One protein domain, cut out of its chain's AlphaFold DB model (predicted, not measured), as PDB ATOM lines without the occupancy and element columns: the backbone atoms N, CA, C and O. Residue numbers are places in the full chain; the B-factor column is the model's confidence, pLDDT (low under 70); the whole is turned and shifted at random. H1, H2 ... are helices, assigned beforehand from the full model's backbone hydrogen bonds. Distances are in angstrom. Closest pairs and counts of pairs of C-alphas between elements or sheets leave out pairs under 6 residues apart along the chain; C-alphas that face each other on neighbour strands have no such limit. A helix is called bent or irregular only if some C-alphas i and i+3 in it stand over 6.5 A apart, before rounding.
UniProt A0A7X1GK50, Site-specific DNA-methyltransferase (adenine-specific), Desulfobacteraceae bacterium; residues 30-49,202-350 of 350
ATOM      1  N   LEU A  30     208.831 122.877 188.430       75.06
ATOM      2  CA  LEU A  30     209.428 124.130 188.889       75.06
ATOM      3  C   LEU A  30     208.654 125.283 188.272       75.06
ATOM      4  O   LEU A  30     208.459 125.312 187.063       75.06
ATOM      5  N   PHE A  31     208.247 126.228 189.106       79.00
ATOM      6  CA  PHE A  31     207.544 127.419 188.668       79.00
ATOM      7  C   PHE A  31     208.250 128.645 189.224       79.00
ATOM      8  O   PHE A  31     208.697 128.643 190.375       79.00
ATOM      9  N   PHE A  32     208.341 129.678 188.396       78.38
ATOM     10  CA  PHE A  32     209.070 130.902 188.720       78.38
ATOM     11  C   PHE A  32     208.147 132.107 188.897       78.38
ATOM     12  O   PHE A  32     208.593 133.121 189.426       78.38
ATOM     13  N   LYS A  33     206.875 131.984 188.504       83.62
ATOM     14  CA  LYS A  33     205.830 132.992 188.694       83.62
ATOM     15  C   LYS A  33     204.619 132.358 189.371       83.62
ATOM     16  O   LYS A  33     204.377 131.154 189.247       83.62
ATOM     17  N   LYS A  34     203.865 133.162 190.121       85.25
ATOM     18  CA  LYS A  34     202.696 132.687 190.872       85.25
ATOM     19  C   LYS A  34     201.551 132.340 189.917       85.25
ATOM     20  O   LYS A  34     200.871 131.334 190.100       85.25
ATOM     21  N   GLU A  35     201.398 133.169 188.899       88.75
ATOM     22  CA  GLU A  35     200.380 133.121 187.861       88.75
ATOM     23  C   GLU A  35     200.482 131.806 187.068       88.75
ATOM     24  O   GLU A  35     199.473 131.134 186.851       88.75
ATOM     25  N   ASP A  36     201.707 131.364 186.753       87.81
ATOM     26  CA  ASP A  36     201.979 130.078 186.096       87.81
ATOM     27  C   ASP A  36     201.457 128.892 186.922       87.81
ATOM     28  O   ASP A  36     200.829 127.973 186.391       87.81
ATOM     29  N   ILE A  37     201.682 128.915 188.242       86.62
ATOM     30  CA  ILE A  37     201.231 127.855 189.157       86.62
ATOM     31  C   ILE A  37     199.712 127.819 189.220       86.62
ATOM     32  O   ILE A  37     199.123 126.739 189.192       86.62
ATOM     33  N   GLU A  38     199.084 128.983 189.382       90.38
ATOM     34  CA  GLU A  38     197.633 129.098 189.505       90.38
ATOM     35  C   GLU A  38     196.943 128.603 188.234       90.38
ATOM     36  O   GLU A  38     196.027 127.783 188.323       90.38
ATOM     37  N   MET A  39     197.446 128.998 187.064       92.62
ATOM     38  CA  MET A  39     196.886 128.583 185.783       92.62
ATOM     39  C   MET A  39     197.101 127.091 185.506       92.62
ATOM     40  O   MET A  39     196.156 126.401 185.130       92.62
ATOM     41  N   VAL A  40     198.305 126.555 185.740       90.19
ATOM     42  CA  VAL A  40     198.561 125.115 185.552       90.19
ATOM     43  C   VAL A  40     197.710 124.278 186.503       90.19
ATOM     44  O   VAL A  40     197.117 123.292 186.069       90.19
ATOM     45  N   LYS A  41     197.586 124.683 187.774       88.44
ATOM     46  CA  LYS A  41     196.688 124.017 188.728       88.44
ATOM     47  C   LYS A  41     195.248 124.042 188.248       88.44
ATOM     48  O   LYS A  41     194.582 123.017 188.316       88.44
ATOM     49  N   PHE A  42     194.772 125.195 187.789       92.25
ATOM     50  CA  PHE A  42     193.411 125.332 187.292       92.25
ATOM     51  C   PHE A  42     193.155 124.384 186.119       92.25
ATOM     52  O   PHE A  42     192.223 123.589 186.178       92.25
ATOM     53  N   ILE A  43     194.031 124.396 185.110       92.38
ATOM     54  CA  ILE A  43     193.906 123.538 183.928       92.38
ATOM     55  C   ILE A  43     193.981 122.047 184.310       92.38
ATOM     56  O   ILE A  43     193.186 121.256 183.809       92.38
ATOM     57  N   ASP A  44     194.876 121.657 185.224       86.75
ATOM     58  CA  ASP A  44     194.990 120.273 185.711       86.75
ATOM     59  C   ASP A  44     193.734 119.786 186.456       86.75
ATOM     60  O   ASP A  44     193.477 118.583 186.518       86.75
ATOM     61  N   MET A  45     192.979 120.704 187.067       83.94
ATOM     62  CA  MET A  45     191.762 120.400 187.828       83.94
ATOM     63  C   MET A  45     190.491 120.398 186.973       83.94
ATOM     64  O   MET A  45     189.450 119.938 187.452       83.94
ATOM     65  N   LEU A  46     190.548 120.886 185.728       82.75
ATOM     66  CA  LEU A  46     189.421 120.804 184.801       82.75
ATOM     67  C   LEU A  46     189.028 119.332 184.584       82.75
ATOM     68  O   LEU A  46     189.846 118.419 184.674       82.75
ATOM     69  N   LYS A  47     187.757 119.072 184.265       66.75
ATOM     70  CA  LYS A  47     187.318 117.728 183.851       66.75
ATOM     71  C   LYS A  47     187.859 117.420 182.453       66.75
ATOM     72  O   LYS A  47     187.211 117.725 181.452       66.75
ATOM     73  N   ILE A  48     189.041 116.822 182.404       77.75
ATOM     74  CA  ILE A  48     189.837 116.610 181.191       77.75
ATOM     75  C   ILE A  48     190.040 115.124 180.894       77.75
ATOM     76  O   ILE A  48     190.056 114.290 181.801       77.75
ATOM     77  N   ASP A  49     190.238 114.810 179.618       85.44
ATOM     78  CA  ASP A  49     190.989 113.627 179.201       85.44
ATOM     79  C   ASP A  49     192.444 114.046 178.927       85.44
ATOM     80  O   ASP A  49     192.719 115.187 178.557       85.44
ATOM     81  N   ILE A 202     185.007 117.710 174.168       90.69
ATOM     82  CA  ILE A 202     184.553 118.364 172.940       90.69
ATOM     83  C   ILE A 202     183.139 117.878 172.620       90.69
ATOM     84  O   ILE A 202     182.939 116.755 172.166       90.69
ATOM     85  N   ASN A 203     182.139 118.732 172.840       92.88
ATOM     86  CA  ASN A 203     180.777 118.469 172.370       92.88
ATOM     87  C   ASN A 203     180.630 118.779 170.866       92.88
ATOM     88  O   ASN A 203     181.512 119.378 170.251       92.88
ATOM     89  N   ASP A 204     179.485 118.431 170.278       94.50
ATOM     90  CA  ASP A 204     179.234 118.608 168.840       94.50
ATOM     91  C   ASP A 204     179.412 120.051 168.349       94.50
ATOM     92  O   ASP A 204     179.881 120.276 167.232       94.50
ATOM     93  N   LYS A 205     179.064 121.042 169.179       95.44
ATOM     94  CA  LYS A 205     179.180 122.459 168.822       95.44
ATOM     95  C   LYS A 205     180.639 122.908 168.784       95.44
ATOM     96  O   LYS A 205     181.052 123.513 167.797       95.44
ATOM     97  N   ILE A 206     181.410 122.565 169.820       96.31
ATOM     98  CA  ILE A 206     182.854 122.834 169.886       96.31
ATOM     99  C   ILE A 206     183.542 122.130 168.714       96.31
ATOM    100  O   ILE A 206     184.252 122.773 167.945       96.31
ATOM    101  N   ASN A 207     183.258 120.839 168.516       96.00
ATOM    102  CA  ASN A 207     183.818 120.052 167.421       96.00
ATOM    103  C   ASN A 207     183.565 120.717 166.065       96.00
ATOM    104  O   ASN A 207     184.496 120.905 165.286       96.00
ATOM    105  N   LYS A 208     182.313 121.107 165.792       97.06
ATOM    106  CA  LYS A 208     181.940 121.745 164.529       97.06
ATOM    107  C   LYS A 208     182.751 123.019 164.293       97.06
ATOM    108  O   LYS A 208     183.374 123.129 163.240       97.06
ATOM    109  N   ALA A 209     182.786 123.929 165.265       98.31
ATOM    110  CA  ALA A 209     183.485 125.201 165.110       98.31
ATOM    111  C   ALA A 209     185.001 125.015 164.936       98.31
ATOM    112  O   ALA A 209     185.605 125.580 164.025       98.31
ATOM    113  N   TYR A 210     185.607 124.159 165.758       98.56
ATOM    114  CA  TYR A 210     187.050 123.938 165.760       98.56
ATOM    115  C   TYR A 210     187.509 123.202 164.503       98.56
ATOM    116  O   TYR A 210     188.533 123.564 163.926       98.56
ATOM    117  N   LYS A 211     186.741 122.202 164.048       98.12
ATOM    118  CA  LYS A 211     186.992 121.501 162.784       98.12
ATOM    119  C   LYS A 211     186.878 122.452 161.596       98.12
ATOM    120  O   LYS A 211     187.744 122.413 160.732       98.12
ATOM    121  N   GLN A 212     185.830 123.277 161.539       98.50
ATOM    122  CA  GLN A 212     185.644 124.235 160.445       98.50
ATOM    123  C   GLN A 212     186.807 125.229 160.383       98.50
ATOM    124  O   GLN A 212     187.366 125.433 159.311       98.50
ATOM    125  N   ASN A 213     187.230 125.767 161.530       98.69
ATOM    126  CA  ASN A 213     188.384 126.660 161.588       98.69
ATOM    127  C   ASN A 213     189.676 125.972 161.112       98.69
ATOM    128  O   ASN A 213     190.417 126.536 160.311       98.69
ATOM    129  N   ALA A 214     189.919 124.725 161.537       98.75
ATOM    130  CA  ALA A 214     191.055 123.940 161.054       98.75
ATOM    131  C   ALA A 214     190.992 123.691 159.540       98.75
ATOM    132  O   ALA A 214     192.011 123.826 158.871       98.75
ATOM    133  N   ASP A 215     189.819 123.356 158.991       98.81
ATOM    134  CA  ASP A 215     189.628 123.176 157.547       98.81
ATOM    135  C   ASP A 215     189.983 124.465 156.783       98.81
ATOM    136  O   ASP A 215     190.702 124.405 155.782       98.81
ATOM    137  N   TYR A 216     189.555 125.636 157.276       98.88
ATOM    138  CA  TYR A 216     189.922 126.924 156.678       98.88
ATOM    139  C   TYR A 216     191.427 127.159 156.734       98.88
ATOM    140  O   TYR A 216     192.024 127.491 155.717       98.88
ATOM    141  N   LEU A 217     192.054 126.964 157.894       98.81
ATOM    142  CA  LEU A 217     193.484 127.214 158.066       98.81
ATOM    143  C   LEU A 217     194.338 126.265 157.229       98.81
ATOM    144  O   LEU A 217     195.295 126.721 156.606       98.81
ATOM    145  N   LEU A 218     193.978 124.983 157.147       98.69
ATOM    146  CA  LEU A 218     194.658 124.012 156.286       98.69
ATOM    147  C   LEU A 218     194.535 124.400 154.805       98.69
ATOM    148  O   LEU A 218     195.515 124.340 154.063       98.69
ATOM    149  N   PHE A 219     193.350 124.839 154.371       98.56
ATOM    150  CA  PHE A 219     193.137 125.317 153.008       98.56
ATOM    151  C   PHE A 219     193.922 126.605 152.728       98.56
ATOM    152  O   PHE A 219     194.695 126.663 151.773       98.56
ATOM    153  N   LEU A 220     193.764 127.638 153.553       98.50
ATOM    154  CA  LEU A 220     194.407 128.942 153.374       98.50
ATOM    155  C   LEU A 220     195.935 128.832 153.374       98.50
ATOM    156  O   LEU A 220     196.602 129.532 152.611       98.50
ATOM    157  N   ASN A 221     196.489 127.922 154.177       97.94
ATOM    158  CA  ASN A 221     197.929 127.744 154.267       97.94
ATOM    159  C   ASN A 221     198.536 126.897 153.149       97.94
ATOM    160  O   ASN A 221     199.751 126.945 152.979       97.94
ATOM    161  N   ALA A 222     197.746 126.163 152.364       95.69
ATOM    162  CA  ALA A 222     198.256 125.111 151.485       95.69
ATOM    163  C   ALA A 222     199.297 125.546 150.439       95.69
ATOM    164  O   ALA A 222     200.141 124.736 150.055       95.69
ATOM    165  N   THR A 223     199.271 126.804 149.984       94.12
ATOM    166  CA  THR A 223     200.250 127.337 149.024       94.12
ATOM    167  C   THR A 223     200.900 128.612 149.548       94.12
ATOM    168  O   THR A 223     200.297 129.389 150.284       94.12
ATOM    169  N   GLU A 224     202.156 128.840 149.164       93.38
ATOM    170  CA  GLU A 224     202.892 130.041 149.568       93.38
ATOM    171  C   GLU A 224     202.255 131.323 149.027       93.38
ATOM    172  O   GLU A 224     202.112 132.300 149.761       93.38
ATOM    173  N   GLU A 225     201.803 131.299 147.774       95.12
ATOM    174  CA  GLU A 225     201.093 132.419 147.159       95.12
ATOM    175  C   GLU A 225     199.835 132.794 147.956       95.12
ATOM    176  O   GLU A 225     199.663 133.961 148.316       95.12
ATOM    177  N   ARG A 226     198.998 131.802 148.297       96.25
ATOM    178  CA  ARG A 226     197.759 132.012 149.059       96.25
ATOM    179  C   ARG A 226     198.047 132.574 150.450       96.25
ATOM    180  O   ARG A 226     197.395 133.531 150.854       96.25
ATOM    181  N   ARG A 227     199.065 132.053 151.145       95.69
ATOM    182  CA  ARG A 227     199.492 132.575 152.458       95.69
ATOM    183  C   ARG A 227     199.908 134.036 152.404       95.69
ATOM    184  O   ARG A 227     199.527 134.814 153.271       95.69
ATOM    185  N   ASN A 228     200.679 134.405 151.385       96.44
ATOM    186  CA  ASN A 228     201.151 135.775 151.230       96.44
ATOM    187  C   ASN A 228     199.998 136.741 150.922       96.44
ATOM    188  O   ASN A 228     199.989 137.859 151.434       96.44
ATOM    189  N   GLN A 229     199.019 136.316 150.118       97.56
ATOM    190  CA  GLN A 229     197.861 137.137 149.749       97.56
ATOM    191  C   GLN A 229     196.824 137.263 150.875       97.56
ATOM    192  O   GLN A 229     196.214 138.318 151.021       97.56
ATOM    193  N   LEU A 230     196.624 136.211 151.671       97.81
ATOM    194  CA  LEU A 230     195.551 136.116 152.670       97.81
ATOM    195  C   LEU A 230     196.072 136.173 154.106       97.81
ATOM    196  O   LEU A 230     195.439 135.643 155.019       97.81
ATOM    197  N   LYS A 231     197.225 136.811 154.313       97.75
ATOM    198  CA  LYS A 231     197.879 136.884 155.619       97.75
ATOM    199  C   LYS A 231     196.936 137.396 156.712       97.75
ATOM    200  O   LYS A 231     196.828 136.769 157.753       97.75
ATOM    201  N   GLU A 232     196.202 138.479 156.458       98.12
ATOM    202  CA  GLU A 232     195.272 139.053 157.444       98.12
ATOM    203  C   GLU A 232     194.097 138.120 157.775       98.12
ATOM    204  O   GLU A 232     193.643 138.066 158.918       98.12
ATOM    205  N   THR A 233     193.606 137.370 156.786       98.56
ATOM    206  CA  THR A 233     192.552 136.366 156.971       98.56
ATOM    207  C   THR A 233     193.066 135.182 157.785       98.56
ATOM    208  O   THR A 233     192.386 134.734 158.708       98.56
ATOM    209  N   ILE A 234     194.276 134.700 157.489       98.69
ATOM    210  CA  ILE A 234     194.934 133.627 158.244       98.69
ATOM    211  C   ILE A 234     195.179 134.072 159.685       98.69
ATOM    212  O   ILE A 234     194.756 133.374 160.600       98.69
ATOM    213  N   ASP A 235     195.775 135.249 159.891       98.31
ATOM    214  CA  ASP A 235     196.057 135.798 161.221       98.31
ATOM    215  C   ASP A 235     194.765 135.966 162.041       98.31
ATOM    216  O   ASP A 235     194.754 135.733 163.251       98.31
ATOM    217  N   PHE A 236     193.647 136.323 161.398       98.69
ATOM    218  CA  PHE A 236     192.346 136.374 162.060       98.69
ATOM    219  C   PHE A 236     191.853 134.990 162.494       98.69
ATOM    220  O   PHE A 236     191.521 134.814 163.663       98.69
ATOM    221  N   PHE A 237     191.793 134.007 161.592       98.81
ATOM    222  CA  PHE A 237     191.293 132.670 161.938       98.81
ATOM    223  C   PHE A 237     192.213 131.931 162.916       98.81
ATOM    224  O   PHE A 237     191.730 131.171 163.756       98.81
ATOM    225  N   ASP A 238     193.521 132.157 162.816       98.25
ATOM    226  CA  ASP A 238     194.526 131.456 163.606       98.25
ATOM    227  C   ASP A 238     194.795 132.138 164.950       98.25
ATOM    228  O   ASP A 238     194.541 131.559 166.001       98.25
ATOM    229  N   CYS A 239     195.270 133.385 164.929       96.31
ATOM    230  CA  CYS A 239     195.779 134.060 166.125       96.31
ATOM    231  C   CYS A 239     194.698 134.817 166.903       96.31
ATOM    232  O   CYS A 239     194.884 135.126 168.078       96.31
ATOM    233  N   LYS A 240     193.585 135.190 166.254       97.88
ATOM    234  CA  LYS A 240     192.457 135.846 166.935       97.88
ATOM    235  C   LYS A 240     191.379 134.841 167.300       97.88
ATOM    236  O   LYS A 240     191.123 134.619 168.476       97.88
ATOM    237  N   LEU A 241     190.755 134.227 166.299       98.62
ATOM    238  CA  LEU A 241     189.578 133.398 166.504       98.62
ATOM    239  C   LEU A 241     189.911 132.084 167.216       98.62
ATOM    240  O   LEU A 241     189.271 131.783 168.221       98.62
ATOM    241  N   ALA A 242     190.882 131.305 166.720       98.62
ATOM    242  CA  ALA A 242     191.212 130.016 167.333       98.62
ATOM    243  C   ALA A 242     191.671 130.186 168.783       98.62
ATOM    244  O   ALA A 242     191.146 129.506 169.663       98.62
ATOM    245  N   ASP A 243     192.592 131.119 169.036       98.50
ATOM    246  CA  ASP A 243     193.107 131.368 170.384       98.50
ATOM    247  C   ASP A 243     191.995 131.839 171.332       98.50
ATOM    248  O   ASP A 243     191.825 131.248 172.397       98.50
ATOM    249  N   SER A 244     191.144 132.797 170.936       98.69
ATOM    250  CA  SER A 244     190.012 133.234 171.772       98.69
ATOM    251  C   SER A 244     188.995 132.124 172.044       98.69
ATOM    252  O   SER A 244     188.494 132.022 173.166       98.69
ATOM    253  N   LEU A 245     188.710 131.261 171.065       98.69
ATOM    254  CA  LEU A 245     187.848 130.097 171.277       98.69
ATOM    255  C   LEU A 245     188.474 129.102 172.258       98.69
ATOM    256  O   LEU A 245     187.747 128.520 173.066       98.69
ATOM    257  N   VAL A 246     189.791 128.889 172.195       98.44
ATOM    258  CA  VAL A 246     190.507 127.986 173.106       98.44
ATOM    259  C   VAL A 246     190.583 128.577 174.511       98.44
ATOM    260  O   VAL A 246     190.320 127.857 175.471       98.44
ATOM    261  N   TYR A 247     190.841 129.876 174.664       98.50
ATOM    262  CA  TYR A 247     190.747 130.535 175.969       98.50
ATOM    263  C   TYR A 247     189.357 130.357 176.576       98.50
ATOM    264  O   TYR A 247     189.249 129.942 177.724       98.50
ATOM    265  N   GLU A 248     188.292 130.580 175.803       98.06
ATOM    266  CA  GLU A 248     186.923 130.358 176.274       98.06
ATOM    267  C   GLU A 248     186.669 128.898 176.681       98.06
ATOM    268  O   GLU A 248     186.059 128.654 177.721       98.06
ATOM    269  N   LEU A 249     187.163 127.926 175.907       96.69
ATOM    270  CA  LEU A 249     186.995 126.501 176.203       96.69
ATOM    271  C   LEU A 249     187.618 126.102 177.547       96.69
ATOM    272  O   LEU A 249     187.033 125.305 178.277       96.69
ATOM    273  N   TYR A 250     188.797 126.635 177.870       97.19
ATOM    274  CA  TYR A 250     189.501 126.281 179.104       97.19
ATOM    275  C   TYR A 250     189.085 127.158 180.282       97.19
ATOM    276  O   TYR A 250     189.047 126.669 181.403       97.19
ATOM    277  N   PHE A 251     188.768 128.433 180.055       97.31
ATOM    278  CA  PHE A 251     188.593 129.422 181.117       97.31
ATOM    279  C   PHE A 251     187.150 129.883 181.320       97.31
ATOM    280  O   PHE A 251     186.947 130.800 182.104       97.31
ATOM    281  N   CYS A 252     186.129 129.270 180.710       95.06
ATOM    282  CA  CYS A 252     184.739 129.716 180.901       95.06
ATOM    283  C   CYS A 252     184.296 129.769 182.379       95.06
ATOM    284  O   CYS A 252     183.592 130.703 182.766       95.06
ATOM    285  N   GLU A 253     184.733 128.822 183.221       94.94
ATOM    286  CA  GLU A 253     184.493 128.868 184.672       94.94
ATOM    287  C   GLU A 253     185.235 130.044 185.321       94.94
ATOM    288  O   GLU A 253     184.631 130.819 186.060       94.94
ATOM    289  N   LYS A 254     186.506 130.253 184.965       96.31
ATOM    290  CA  LYS A 254     187.318 131.360 185.486       96.31
ATOM    291  C   LYS A 254     186.785 132.734 185.063       96.31
ATOM    292  O   LYS A 254     186.713 133.653 185.870       96.31
ATOM    293  N   PHE A 255     186.355 132.874 183.814       97.81
ATOM    294  CA  PHE A 255     185.715 134.082 183.304       97.81
ATOM    295  C   PHE A 255     184.421 134.391 184.054       97.81
ATOM    296  O   PHE A 255     184.098 135.560 184.251       97.81
ATOM    297  N   HIS A 256     183.689 133.372 184.499       97.56
ATOM    298  CA  HIS A 256     182.534 133.582 185.359       97.56
ATOM    299  C   HIS A 256     182.930 134.017 186.778       97.56
ATOM    300  O   HIS A 256     182.355 134.975 187.292       97.56
ATOM    301  N   GLU A 257     183.920 133.358 187.389       96.88
ATOM    302  CA  GLU A 257     184.448 133.727 188.716       96.88
ATOM    303  C   GLU A 257     184.939 135.179 188.773       96.88
ATOM    304  O   GLU A 257     184.723 135.858 189.774       96.88
ATOM    305  N   ASP A 258     185.550 135.658 187.689       97.31
ATOM    306  CA  ASP A 258     186.078 137.021 187.571       97.31
ATOM    307  C   ASP A 258     185.050 138.024 187.017       97.31
ATOM    308  O   ASP A 258     185.414 139.113 186.573       97.31
ATOM    309  N   GLU A 259     183.765 137.658 187.006       97.12
ATOM    310  CA  GLU A 259     182.637 138.496 186.571       97.12
ATOM    311  C   GLU A 259     182.703 138.961 185.099       97.12
ATOM    312  O   GLU A 259     181.903 139.797 184.667       97.12
ATOM    313  N   LEU A 260     183.595 138.388 184.280       97.12
ATOM    314  CA  LEU A 260     183.618 138.618 182.835       97.12
ATOM    315  C   LEU A 260     182.368 138.020 182.182       97.12
ATOM    316  O   LEU A 260     181.778 138.641 181.289       97.12
ATOM    317  N   TYR A 261     181.979 136.818 182.619       97.25
ATOM    318  CA  TYR A 261     180.818 136.064 182.144       97.25
ATOM    319  C   TYR A 261     179.734 135.996 183.220       97.25
ATOM    320  O   TYR A 261     180.000 135.718 184.387       97.25
ATOM    321  N   SER A 262     178.472 136.178 182.824       95.81
ATOM    322  CA  SER A 262     177.359 136.076 183.776       95.81
ATOM    323  C   SER A 262     177.070 134.632 184.201       95.81
ATOM    324  O   SER A 262     176.496 134.417 185.262       95.81
ATOM    325  N   GLU A 263     177.437 133.653 183.370       96.44
ATOM    326  CA  GLU A 263     177.328 132.210 183.614       96.44
ATOM    327  C   GLU A 263     178.526 131.493 182.961       96.44
ATOM    328  O   GLU A 263     179.012 131.969 181.931       96.44
ATOM    329  N   PRO A 264     178.977 130.331 183.468       93.88
ATOM    330  CA  PRO A 264     180.097 129.584 182.891       93.88
ATOM    331  C   PRO A 264     179.670 128.833 181.614       93.88
ATOM    332  O   PRO A 264     179.409 127.628 181.622       93.88
ATOM    333  N   LYS A 265     179.536 129.568 180.504       93.94
ATOM    334  CA  LYS A 265     179.172 129.057 179.169       93.94
ATOM    335  C   LYS A 265     180.023 129.696 178.067       93.94
ATOM    336  O   LYS A 265     180.880 130.521 178.351       93.94
ATOM    337  N   HIS A 266     179.775 129.313 176.813       95.88
ATOM    338  CA  HIS A 266     180.589 129.710 175.660       95.88
ATOM    339  C   HIS A 266     179.894 130.799 174.818       95.88
ATOM    340  O   HIS A 266     179.157 130.491 173.881       95.88
ATOM    341  N   TYR A 267     180.081 132.071 175.168       97.69
ATOM    342  CA  TYR A 267     179.443 133.208 174.494       97.69
ATOM    343  C   TYR A 267     180.027 133.466 173.101       97.69
ATOM    344  O   TYR A 267     179.264 133.629 172.143       97.69
ATOM    345  N   LEU A 268     181.357 133.456 172.963       98.44
ATOM    346  CA  LEU A 268     182.022 133.664 171.678       98.44
ATOM    347  C   LEU A 268     181.695 132.515 170.724       98.44
ATOM    348  O   LEU A 268     181.243 132.756 169.601       98.44
ATOM    349  N   LEU A 269     181.840 131.265 171.179       98.31
ATOM    350  CA  LEU A 269     181.471 130.085 170.395       98.31
ATOM    351  C   LEU A 269     180.019 130.158 169.915       98.31
ATOM    352  O   LEU A 269     179.730 129.793 168.772       98.31
ATOM    353  N   ASP A 270     179.095 130.609 170.767       97.75
ATOM    354  CA  ASP A 270     177.675 130.705 170.440       97.75
ATOM    355  C   ASP A 270     177.394 131.660 169.280       97.75
ATOM    356  O   ASP A 270     176.532 131.356 168.447       97.75
ATOM    357  N   ILE A 271     178.107 132.783 169.214       97.69
ATOM    358  CA  ILE A 271     177.946 133.792 168.163       97.69
ATOM    359  C   ILE A 271     178.683 133.354 166.898       97.69
ATOM    360  O   ILE A 271     178.066 133.272 165.837       97.69
ATOM    361  N   VAL A 272     179.951 132.961 167.017       97.94
ATOM    362  CA  VAL A 272     180.786 132.500 165.895       97.94
ATOM    363  C   VAL A 272     180.126 131.334 165.156       97.94
ATOM    364  O   VAL A 272     180.078 131.320 163.927       97.94
ATOM    365  N   SER A 273     179.523 130.387 165.884       97.38
ATOM    366  CA  SER A 273     178.848 129.219 165.293       97.38
ATOM    367  C   SER A 273     177.699 129.565 164.336       97.38
ATOM    368  O   SER A 273     177.284 128.700 163.563       97.38
ATOM    369  N   LYS A 274     177.150 130.785 164.402       97.31
ATOM    370  CA  LYS A 274     176.093 131.256 163.491       97.31
ATOM    371  C   LYS A 274     176.647 131.640 162.119       97.31
ATOM    372  O   LYS A 274     175.903 131.590 161.145       97.31
ATOM    373  N   HIS A 275     177.930 131.990 162.060       98.06
ATOM    374  CA  HIS A 275     178.610 132.479 160.861       98.06
ATOM    375  C   HIS A 275     179.412 131.385 160.157       98.06
ATOM    376  O   HIS A 275     179.524 131.392 158.934       98.06
ATOM    377  N   LEU A 276     179.945 130.414 160.908       97.69
ATOM    378  CA  LEU A 276     180.788 129.360 160.339       97.69
ATOM    379  C   LEU A 276     180.038 128.462 159.343       97.69
ATOM    380  O   LEU A 276     179.100 127.732 159.689       97.69
ATOM    381  N   THR A 277     180.551 128.424 158.116       98.25
ATOM    382  CA  THR A 277     180.008 127.632 157.004       98.25
ATOM    383  C   THR A 277     181.036 126.593 156.546       98.25
ATOM    384  O   THR A 277     182.168 126.958 156.240       98.25
ATOM    385  N   PRO A 278     180.718 125.284 156.535       98.25
ATOM    386  CA  PRO A 278     181.708 124.267 156.187       98.25
ATOM    387  C   PRO A 278     182.189 124.421 154.737       98.25
ATOM    388  O   PRO A 278     181.409 124.786 153.863       98.25
ATOM    389  N   ILE A 279     183.458 124.086 154.502       98.62
ATOM    390  CA  ILE A 279     184.037 123.928 153.163       98.62
ATOM    391  C   ILE A 279     184.258 122.449 152.841       98.62
ATOM    392  O   ILE A 279     184.397 121.619 153.744       98.62
ATOM    393  N   GLU A 280     184.379 122.126 151.556       98.19
ATOM    394  CA  GLU A 280     184.685 120.774 151.073       98.19
ATOM    395  C   GLU A 280     186.202 120.513 151.111       98.19
ATOM    396  O   GLU A 280     186.839 120.219 150.095       98.19
ATOM    397  N   TYR A 281     186.812 120.669 152.292       98.12
ATOM    398  CA  TYR A 281     188.263 120.543 152.461       98.12
ATOM    399  C   TYR A 281     188.767 119.144 152.109       98.12
ATOM    400  O   TYR A 281     189.751 119.027 151.394       98.12
ATOM    401  N   ASP A 282     188.119 118.084 152.602       96.81
ATOM    402  CA  ASP A 282     188.649 116.720 152.462       96.81
ATOM    403  C   ASP A 282     188.711 116.283 150.995       96.81
ATOM    404  O   ASP A 282     189.727 115.749 150.549       96.81
ATOM    405  N   ARG A 283     187.667 116.599 150.217       97.38
ATOM    406  CA  ARG A 283     187.647 116.332 148.777       97.38
ATOM    407  C   ARG A 283     188.631 117.221 148.018       97.38
ATOM    408  O   ARG A 283     189.333 116.734 147.130       97.38
ATOM    409  N   TRP A 284     188.717 118.504 148.373       97.81
ATOM    410  CA  TRP A 284     189.709 119.406 147.786       97.81
ATOM    411  C   TRP A 284     191.140 118.916 148.062       97.81
ATOM    412  O   TRP A 284     191.942 118.852 147.136       97.81
ATOM    413  N   ALA A 285     191.446 118.495 149.292       96.00
ATOM    414  CA  ALA A 285     192.760 118.011 149.702       96.00
ATOM    415  C   ALA A 285     193.130 116.702 148.995       96.00
ATOM    416  O   ALA A 285     194.267 116.558 148.552       96.00
ATOM    417  N   GLU A 286     192.186 115.769 148.836       94.38
ATOM    418  CA  GLU A 286     192.391 114.538 148.062       94.38
ATOM    419  C   GLU A 286     192.856 114.852 146.631       94.38
ATOM    420  O   GLU A 286     193.890 114.351 146.183       94.38
ATOM    421  N   LEU A 287     192.125 115.721 145.927       95.75
ATOM    422  CA  LEU A 287     192.455 116.114 144.557       95.75
ATOM    423  C   LEU A 287     193.738 116.943 144.483       95.75
ATOM    424  O   LEU A 287     194.554 116.721 143.587       95.75
ATOM    425  N   TYR A 288     193.931 117.866 145.426       94.94
ATOM    426  CA  TYR A 288     195.132 118.687 145.532       94.94
ATOM    427  C   TYR A 288     196.368 117.802 145.676       94.94
ATOM    428  O   TYR A 288     197.283 117.883 144.859       94.94
ATOM    429  N   TRP A 289     196.380 116.888 146.646       92.69
ATOM    430  CA  TRP A 289     197.518 115.999 146.861       92.69
ATOM    431  C   TRP A 289     197.690 114.981 145.740       92.69
ATOM    432  O   TRP A 289     198.824 114.708 145.361       92.69
ATOM    433  N   LYS A 290     196.614 114.486 145.124       92.19
ATOM    434  CA  LYS A 290     196.732 113.669 143.909       92.19
ATOM    435  C   LYS A 290     197.438 114.436 142.784       92.19
ATOM    436  O   LYS A 290     198.341 113.899 142.143       92.19
ATOM    437  N   ALA A 291     197.080 115.705 142.578       91.19
ATOM    438  CA  ALA A 291     197.716 116.572 141.589       91.19
ATOM    439  C   ALA A 291     199.200 116.801 141.894       91.19
ATOM    440  O   ALA A 291     200.029 116.713 140.990       91.19
ATOM    441  N   GLN A 292     199.525 117.049 143.166       86.62
ATOM    442  CA  GLN A 292     200.896 117.276 143.614       86.62
ATOM    443  C   GLN A 292     201.754 116.008 143.499       86.62
ATOM    444  O   GLN A 292     202.868 116.071 142.996       86.62
ATOM    445  N   LEU A 293     201.257 114.855 143.950       85.88
ATOM    446  CA  LEU A 293     202.071 113.653 144.167       85.88
ATOM    447  C   LEU A 293     202.115 112.702 142.963       85.88
ATOM    448  O   LEU A 293     203.121 112.022 142.759       85.88
ATOM    449  N   GLU A 294     201.036 112.610 142.183       78.81
ATOM    450  CA  GLU A 294     200.922 111.641 141.081       78.81
ATOM    451  C   GLU A 294     201.060 112.285 139.689       78.81
ATOM    452  O   GLU A 294     201.293 111.578 138.706       78.81
ATOM    453  N   ALA A 295     200.950 113.620 139.600       71.88
ATOM    454  CA  ALA A 295     201.058 114.426 138.375       71.88
ATOM    455  C   ALA A 295     200.123 113.999 137.216       71.88
ATOM    456  O   ALA A 295     200.359 114.343 136.057       71.88
ATOM    457  N   ASN A 296     199.058 113.244 137.504       76.00
ATOM    458  CA  ASN A 296     198.216 112.570 136.510       76.00
ATOM    459  C   ASN A 296     196.706 112.654 136.829       76.00
ATOM    460  O   ASN A 296     195.951 111.720 136.544       76.00
ATOM    461  N   ILE A 297     196.250 113.773 137.400       91.00
ATOM    462  CA  ILE A 297     194.811 114.029 137.548       91.00
ATOM    463  C   ILE A 297     194.135 114.128 136.176       91.00
ATOM    464  O   ILE A 297     194.695 114.651 135.208       91.00
ATOM    465  N   THR A 298     192.919 113.605 136.075       94.44
ATOM    466  CA  THR A 298     192.130 113.668 134.840       94.44
ATOM    467  C   THR A 298     191.595 115.085 134.601       94.44
ATOM    468  O   THR A 298     191.468 115.877 135.531       94.44
ATOM    469  N   ALA A 299     191.229 115.422 133.358       94.56
ATOM    470  CA  ALA A 299     190.650 116.737 133.061       94.56
ATOM    471  C   ALA A 299     189.374 117.054 133.883       94.56
ATOM    472  O   ALA A 299     189.269 118.180 134.368       94.56
ATOM    473  N   PRO A 300     188.442 116.101 134.118       96.56
ATOM    474  CA  PRO A 300     187.321 116.322 135.033       96.56
ATOM    475  C   PRO A 300     187.752 116.586 136.482       96.56
ATOM    476  O   PRO A 300     187.212 117.488 137.110       96.56
ATOM    477  N   GLU A 301     188.744 115.855 136.999       96.94
ATOM    478  CA  GLU A 301     189.276 116.071 138.356       96.94
ATOM    479  C   GLU A 301     189.958 117.437 138.493       96.94
ATOM    480  O   GLU A 301     189.799 118.104 139.509       96.94
ATOM    481  N   ALA A 302     190.677 117.892 137.463       96.12
ATOM    482  CA  ALA A 302     191.270 119.228 137.440       96.12
ATOM    483  C   ALA A 302     190.197 120.331 137.448       96.12
ATOM    484  O   ALA A 302     190.344 121.339 138.140       96.12
ATOM    485  N   GLN A 303     189.102 120.132 136.708       97.44
ATOM    486  CA  GLN A 303     187.962 121.047 136.716       97.44
ATOM    487  C   GLN A 303     187.247 121.052 138.076       97.44
ATOM    488  O   GLN A 303     186.879 122.121 138.561       97.44
ATOM    489  N   GLU A 304     187.070 119.883 138.697       98.19
ATOM    490  CA  GLU A 304     186.502 119.745 140.044       98.19
ATOM    491  C   GLU A 304     187.379 120.449 141.086       98.19
ATOM    492  O   GLU A 304     186.870 121.254 141.859       98.19
ATOM    493  N   LEU A 305     188.696 120.221 141.059       97.75
ATOM    494  CA  LEU A 305     189.653 120.872 141.954       97.75
ATOM    495  C   LEU A 305     189.565 122.400 141.854       97.75
ATOM    496  O   LEU A 305     189.467 123.070 142.879       97.75
ATOM    497  N   ALA A 306     189.538 122.948 140.635       97.88
ATOM    498  CA  ALA A 306     189.403 124.389 140.420       97.88
ATOM    499  C   ALA A 306     188.055 124.939 140.924       97.88
ATOM    500  O   ALA A 306     188.006 126.028 141.498       97.88
ATOM    501  N   ALA A 307     186.963 124.190 140.745       98.50
ATOM    502  CA  ALA A 307     185.645 124.573 141.247       98.50
ATOM    503  C   ALA A 307     185.587 124.559 142.784       98.50
ATOM    504  O   ALA A 307     185.086 125.513 143.381       98.50
ATOM    505  N   LEU A 308     186.134 123.518 143.419       98.56
ATOM    506  CA  LEU A 308     186.245 123.418 144.876       98.56
ATOM    507  C   LEU A 308     187.123 124.531 145.441       98.56
ATOM    508  O   LEU A 308     186.776 125.129 146.451       98.56
ATOM    509  N   GLU A 309     188.233 124.847 144.776       98.00
ATOM    510  CA  GLU A 309     189.117 125.932 145.189       98.00
ATOM    511  C   GLU A 309     188.400 127.287 145.177       98.00
ATOM    512  O   GLU A 309     188.441 128.004 146.176       98.00
ATOM    513  N   GLY A 310     187.678 127.603 144.097       98.31
ATOM    514  CA  GLY A 310     186.873 128.823 144.009       98.31
ATOM    515  C   GLY A 310     185.760 128.884 145.059       98.31
ATOM    516  O   GLY A 310     185.601 129.905 145.727       98.31
ATOM    517  N   ALA A 311     185.024 127.786 145.247       98.69
ATOM    518  CA  ALA A 311     183.930 127.719 146.214       98.69
ATOM    519  C   ALA A 311     184.423 127.828 147.668       98.69
ATOM    520  O   ALA A 311     183.825 128.549 148.470       98.69
ATOM    521  N   ASN A 312     185.530 127.158 148.002       98.69
ATOM    522  CA  ASN A 312     186.138 127.217 149.329       98.69
ATOM    523  C   ASN A 312     186.688 128.622 149.611       98.69
ATOM    524  O   ASN A 312     186.439 129.159 150.687       98.69
ATOM    525  N   MET A 313     187.367 129.241 148.638       98.56
ATOM    526  CA  MET A 313     187.841 130.627 148.737       98.56
ATOM    527  C   MET A 313     186.694 131.607 148.989       98.56
ATOM    528  O   MET A 313     186.784 132.422 149.905       98.56
ATOM    529  N   GLN A 314     185.614 131.509 148.210       98.69
ATOM    530  CA  GLN A 314     184.440 132.361 148.385       98.69
ATOM    531  C   GLN A 314     183.807 132.159 149.766       98.69
ATOM    532  O   GLN A 314     183.609 133.126 150.491       98.69
ATOM    533  N   THR A 315     183.559 130.906 150.159       98.81
ATOM    534  CA  THR A 315     182.948 130.575 151.456       98.81
ATOM    535  C   THR A 315     183.776 131.118 152.621       98.81
ATOM    536  O   THR A 315     183.219 131.704 153.543       98.81
ATOM    537  N   ILE A 316     185.102 130.952 152.591       98.81
ATOM    538  CA  ILE A 316     185.979 131.468 153.650       98.81
ATOM    539  C   ILE A 316     185.962 133.000 153.674       98.81
ATOM    540  O   ILE A 316     185.930 133.574 154.759       98.81
ATOM    541  N   GLY A 317     185.961 133.651 152.506       98.75
ATOM    542  CA  GLY A 317     185.833 135.105 152.394       98.75
ATOM    543  C   GLY A 317     184.532 135.621 153.011       98.75
ATOM    544  O   GLY A 317     184.572 136.485 153.880       98.75
ATOM    545  N   ASP A 318     183.398 135.015 152.657       98.75
ATOM    546  CA  ASP A 318     182.084 135.378 153.198       98.75
ATOM    547  C   ASP A 318     182.027 135.179 154.727       98.75
ATOM    548  O   ASP A 318     181.496 136.024 155.452       98.75
ATOM    549  N   VAL A 319     182.604 134.084 155.243       98.81
ATOM    550  CA  VAL A 319     182.700 133.821 156.693       98.81
ATOM    551  C   VAL A 319     183.596 134.850 157.383       98.81
ATOM    552  O   VAL A 319     183.243 135.339 158.457       98.81
ATOM    553  N   TYR A 320     184.742 135.182 156.788       98.75
ATOM    554  CA  TYR A 320     185.658 136.194 157.309       98.75
ATOM    555  C   TYR A 320     184.966 137.556 157.412       98.75
ATOM    556  O   TYR A 320     184.972 138.159 158.486       98.75
ATOM    557  N   ASP A 321     184.307 137.998 156.342       98.56
ATOM    558  CA  ASP A 321     183.598 139.278 156.300       98.56
ATOM    559  C   ASP A 321     182.434 139.316 157.298       98.56
ATOM    560  O   ASP A 321     182.252 140.319 157.995       98.56
ATOM    561  N   ALA A 322     181.676 138.221 157.422       98.62
ATOM    562  CA  ALA A 322     180.586 138.105 158.388       98.62
ATOM    563  C   ALA A 322     181.086 138.206 159.836       98.62
ATOM    564  O   ALA A 322     180.539 138.982 160.619       98.62
ATOM    565  N   LEU A 323     182.155 137.481 160.182       98.50
ATOM    566  CA  LEU A 323     182.747 137.521 161.522       98.50
ATOM    567  C   LEU A 323     183.371 138.884 161.840       98.50
ATOM    568  O   LEU A 323     183.241 139.363 162.961       98.50
ATOM    569  N   ARG A 324     184.032 139.521 160.866       97.19
ATOM    570  CA  ARG A 324     184.644 140.849 161.030       97.19
ATOM    571  C   ARG A 324     183.633 141.984 161.135       97.19
ATOM    572  O   ARG A 324     183.982 143.029 161.675       97.19
ATOM    573  N   SER A 325     182.437 141.799 160.587       97.12
ATOM    574  CA  SER A 325     181.368 142.804 160.603       97.12
ATOM    575  C   SER A 325     180.415 142.646 161.792       97.12
ATOM    576  O   SER A 325     179.592 143.531 162.029       97.12
ATOM    577  N   ASP A 326     180.494 141.532 162.525       98.12
ATOM    578  CA  ASP A 326     179.694 141.293 163.722       98.12
ATOM    579  C   ASP A 326     180.369 141.922 164.952       98.12
ATOM    580  O   ASP A 326     181.390 141.439 165.448       98.12
ATOM    581  N   LEU A 327     179.773 143.010 165.450       97.25
ATOM    582  CA  LEU A 327     180.274 143.748 166.611       97.25
ATOM    583  C   LEU A 327     180.321 142.889 167.881       97.25
ATOM    584  O   LEU A 327     181.210 143.099 168.702       97.25
ATOM    585  N   ASP A 328     179.419 141.913 168.036       97.94
ATOM    586  CA  ASP A 328     179.418 141.046 169.215       97.94
ATOM    587  C   ASP A 328     180.624 140.089 169.176       97.94
ATOM    588  O   ASP A 328     181.209 139.785 170.216       97.94
ATOM    589  N   VAL A 329     181.030 139.621 167.985       98.19
ATOM    590  CA  VAL A 329     182.236 138.785 167.821       98.19
ATOM    591  C   VAL A 329     183.481 139.571 168.217       98.19
ATOM    592  O   VAL A 329     184.297 139.071 168.994       98.19
ATOM    593  N   GLU A 330     183.625 140.795 167.706       96.69
ATOM    594  CA  GLU A 330     184.760 141.663 168.033       96.69
ATOM    595  C   GLU A 330     184.781 142.009 169.529       96.69
ATOM    596  O   GLU A 330     185.820 141.850 170.171       96.69
ATOM    597  N   GLU A 331     183.637 142.379 170.117       97.88
ATOM    598  CA  GLU A 331     183.540 142.689 171.548       97.88
ATOM    599  C   GLU A 331     183.964 141.498 172.416       97.88
ATOM    600  O   GLU A 331     184.755 141.666 173.347       97.88
ATOM    601  N   TRP A 332     183.483 140.284 172.123       98.31
ATOM    602  CA  TRP A 332     183.856 139.109 172.912       98.31
ATOM    603  C   TRP A 332     185.328 138.735 172.764       98.31
ATOM    604  O   TRP A 332     185.949 138.393 173.769       98.31
ATOM    605  N   ILE A 333     185.902 138.830 171.561       98.31
ATOM    606  CA  ILE A 333     187.340 138.598 171.360       98.31
ATOM    607  C   ILE A 333     188.153 139.577 172.213       98.31
ATOM    608  O   ILE A 333     189.020 139.140 172.969       98.31
ATOM    609  N   GLU A 334     187.849 140.875 172.160       97.88
ATOM    610  CA  GLU A 334     188.571 141.893 172.937       97.88
ATOM    611  C   GLU A 334     188.393 141.698 174.449       97.88
ATOM    612  O   GLU A 334     189.351 141.803 175.217       97.88
ATOM    613  N   ARG A 335     187.185 141.340 174.899       98.06
ATOM    614  CA  ARG A 335     186.904 141.054 176.314       98.06
ATOM    615  C   ARG A 335     187.664 139.838 176.834       98.06
ATOM    616  O   ARG A 335     188.235 139.912 177.920       98.06
ATOM    617  N   ILE A 336     187.682 138.743 176.072       98.44
ATOM    618  CA  ILE A 336     188.436 137.530 176.417       98.44
ATOM    619  C   ILE A 336     189.929 137.853 176.470       98.44
ATOM    620  O   ILE A 336     190.580 137.557 177.468       98.44
ATOM    621  N   ARG A 337     190.471 138.512 175.439       97.50
ATOM    622  CA  ARG A 337     191.904 138.844 175.360       97.50
ATOM    623  C   ARG A 337     192.350 139.876 176.395       97.50
ATOM    624  O   ARG A 337     193.501 139.868 176.818       97.50
ATOM    625  N   GLY A 338     191.439 140.735 176.848       97.06
ATOM    626  CA  GLY A 338     191.680 141.680 177.939       97.06
ATOM    627  C   GLY A 338     191.734 141.040 179.332       97.06
ATOM    628  O   GLY A 338     192.214 141.681 180.277       97.06
ATOM    629  N   HIS A 339     191.269 139.795 179.486       97.88
ATOM    630  CA  HIS A 339     191.308 139.077 180.761       97.88
ATOM    631  C   HIS A 339     192.755 138.880 181.236       97.88
ATOM    632  O   HIS A 339     193.674 138.686 180.443       97.88
ATOM    633  N   GLU A 340     192.977 138.971 182.547       96.12
ATOM    634  CA  GLU A 340     194.316 138.915 183.148       96.12
ATOM    635  C   GLU A 340     195.064 137.620 182.809       96.12
ATOM    636  O   GLU A 340     196.236 137.673 182.449       96.12
ATOM    637  N   TRP A 341     194.391 136.469 182.853       96.19
ATOM    638  CA  TRP A 341     195.018 135.183 182.539       96.19
ATOM    639  C   TRP A 341     195.372 135.065 181.065       96.19
ATOM    640  O   TRP A 341     196.424 134.529 180.730       96.19
ATOM    641  N   VAL A 342     194.529 135.598 180.182       97.19
ATOM    642  CA  VAL A 342     194.828 135.600 178.750       97.19
ATOM    643  C   VAL A 342     196.034 136.491 178.460       97.19
ATOM    644  O   VAL A 342     196.940 136.060 177.756       97.19
ATOM    645  N   ARG A 343     196.130 137.664 179.098       95.44
ATOM    646  CA  ARG A 343     197.326 138.514 179.000       95.44
ATOM    647  C   ARG A 343     198.585 137.824 179.514       95.44
ATOM    648  O   ARG A 343     199.613 137.930 178.867       95.44
ATOM    649  N   VAL A 344     198.518 137.054 180.604       93.44
ATOM    650  CA  VAL A 344     199.670 136.252 181.066       93.44
ATOM    651  C   VAL A 344     200.130 135.258 179.995       93.44
ATOM    652  O   VAL A 344     201.333 135.093 179.804       93.44
ATOM    653  N   VAL A 345     199.203 134.606 179.287       94.62
ATOM    654  CA  VAL A 345     199.560 133.710 178.177       94.62
ATOM    655  C   VAL A 345     200.211 134.497 177.039       94.62
ATOM    656  O   VAL A 345     201.300 134.135 176.605       94.62
ATOM    657  N   GLU A 346     199.576 135.581 176.590       92.12
ATOM    658  CA  GLU A 346     200.015 136.349 175.418       92.12
ATOM    659  C   GLU A 346     201.304 137.167 175.665       92.12
ATOM    660  O   GLU A 346     202.118 137.327 174.756       92.12
ATOM    661  N   ASP A 347     201.543 137.635 176.894       84.44
ATOM    662  CA  ASP A 347     202.728 138.419 177.274       84.44
ATOM    663  C   ASP A 347     203.974 137.541 177.510       84.44
ATOM    664  O   ASP A 347     205.102 138.035 177.457       84.44
ATOM    665  N   ASN A 348     203.810 136.229 177.735       66.44
ATOM    666  CA  ASN A 348     204.925 135.276 177.857       66.44
ATOM    667  C   ASN A 348     205.578 134.923 176.497       66.44
ATOM    668  O   ASN A 348     206.402 134.015 176.421       66.44
ATOM    669  N   HIS A 349     205.251 135.650 175.423       53.56
ATOM    670  CA  HIS A 349     205.872 135.522 174.098       53.56
ATOM    671  C   HIS A 349     207.032 136.508 173.836       53.56
ATOM    672  O   HIS A 349     207.424 136.684 172.678       53.56
ATOM    673  N   GLY A 350     207.568 137.154 174.882       37.97
ATOM    674  CA  GLY A 350     208.652 138.150 174.812       37.97
ATOM    675  C   GLY A 350     210.070 137.600 174.916       37.97
ATOM    676  O   GLY A 350     210.334 136.835 175.868       37.97
TER     677      GLY A 350
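AT A GLANCE: This is residues 30 to 49 and 202 to 350 of the 350 residues of the protein "Site-specific DNA-methyltransferase (adenine-specific)" of Desulfobacteraceae bacterium (UniProt A0A7X1GK50). In this elongated, all-helix body, H2 and H4 run side by side in opposite directions through the middle, H8 packs on H4, and short H5 packs on H8. The hairpin of H6 and H7 reaches one end, while H1 and H9 lie toward the other. The printed part has 169 residues with nine named helices, H1 to H9 along the chain, and no named strand. It is only just loose, close to compact, with a radius of gyration of the C-alphas of 19.0 A and spans of 60 by 38 by 30 A.

HOW THE PARTS SIT: H1, residues 34 to 45, only just touches H9, residues 340 to 347, with 3 pairs of C-alphas within 8 A, the closest being Glu 35 and Val 344 at 7.5 A. H2, residues 204 to 221, is the hub. H3, residues 224 to 229, touches H2 only at the corner, and only just, with 3 pairs. H4, residues 231 to 257, touches H2 with residues 234 to 242 alone, at a shallow tilt of 24 degrees, opposite ways; the closest C-alphas, Leu 217 and Ile 234, are 6.6 A apart. H4 is irregular, with a kink of 71 degrees near residue 251 and C-alphas 250 and 253 7.9 A apart. H5, residues 267 to 272, touches H8, residues 327 to 338, closest at C-alphas 268 and 332, 5.9 A. H6, residues 281 to 294, and H7, residues 299 to 325, form a helical hairpin. Every O i to N i+4 pair is within hydrogen-bond range except in H4, with 18 of 23.

IN THESE COORDINATES: H1 begins at C-alpha 34 (202.696, 132.687, 190.872); H9 ends at C-alpha 347 (202.728, 138.419, 177.274). H7 spans 39.0 A, H4 35.9 A.

THE WHOLE: Residues 50 to 201 are not printed; C-alphas 49 and 202 are 10.2 A apart. Of the links printed whole, none is long. Residues 47 and 348 to 350 have pLDDT under 70.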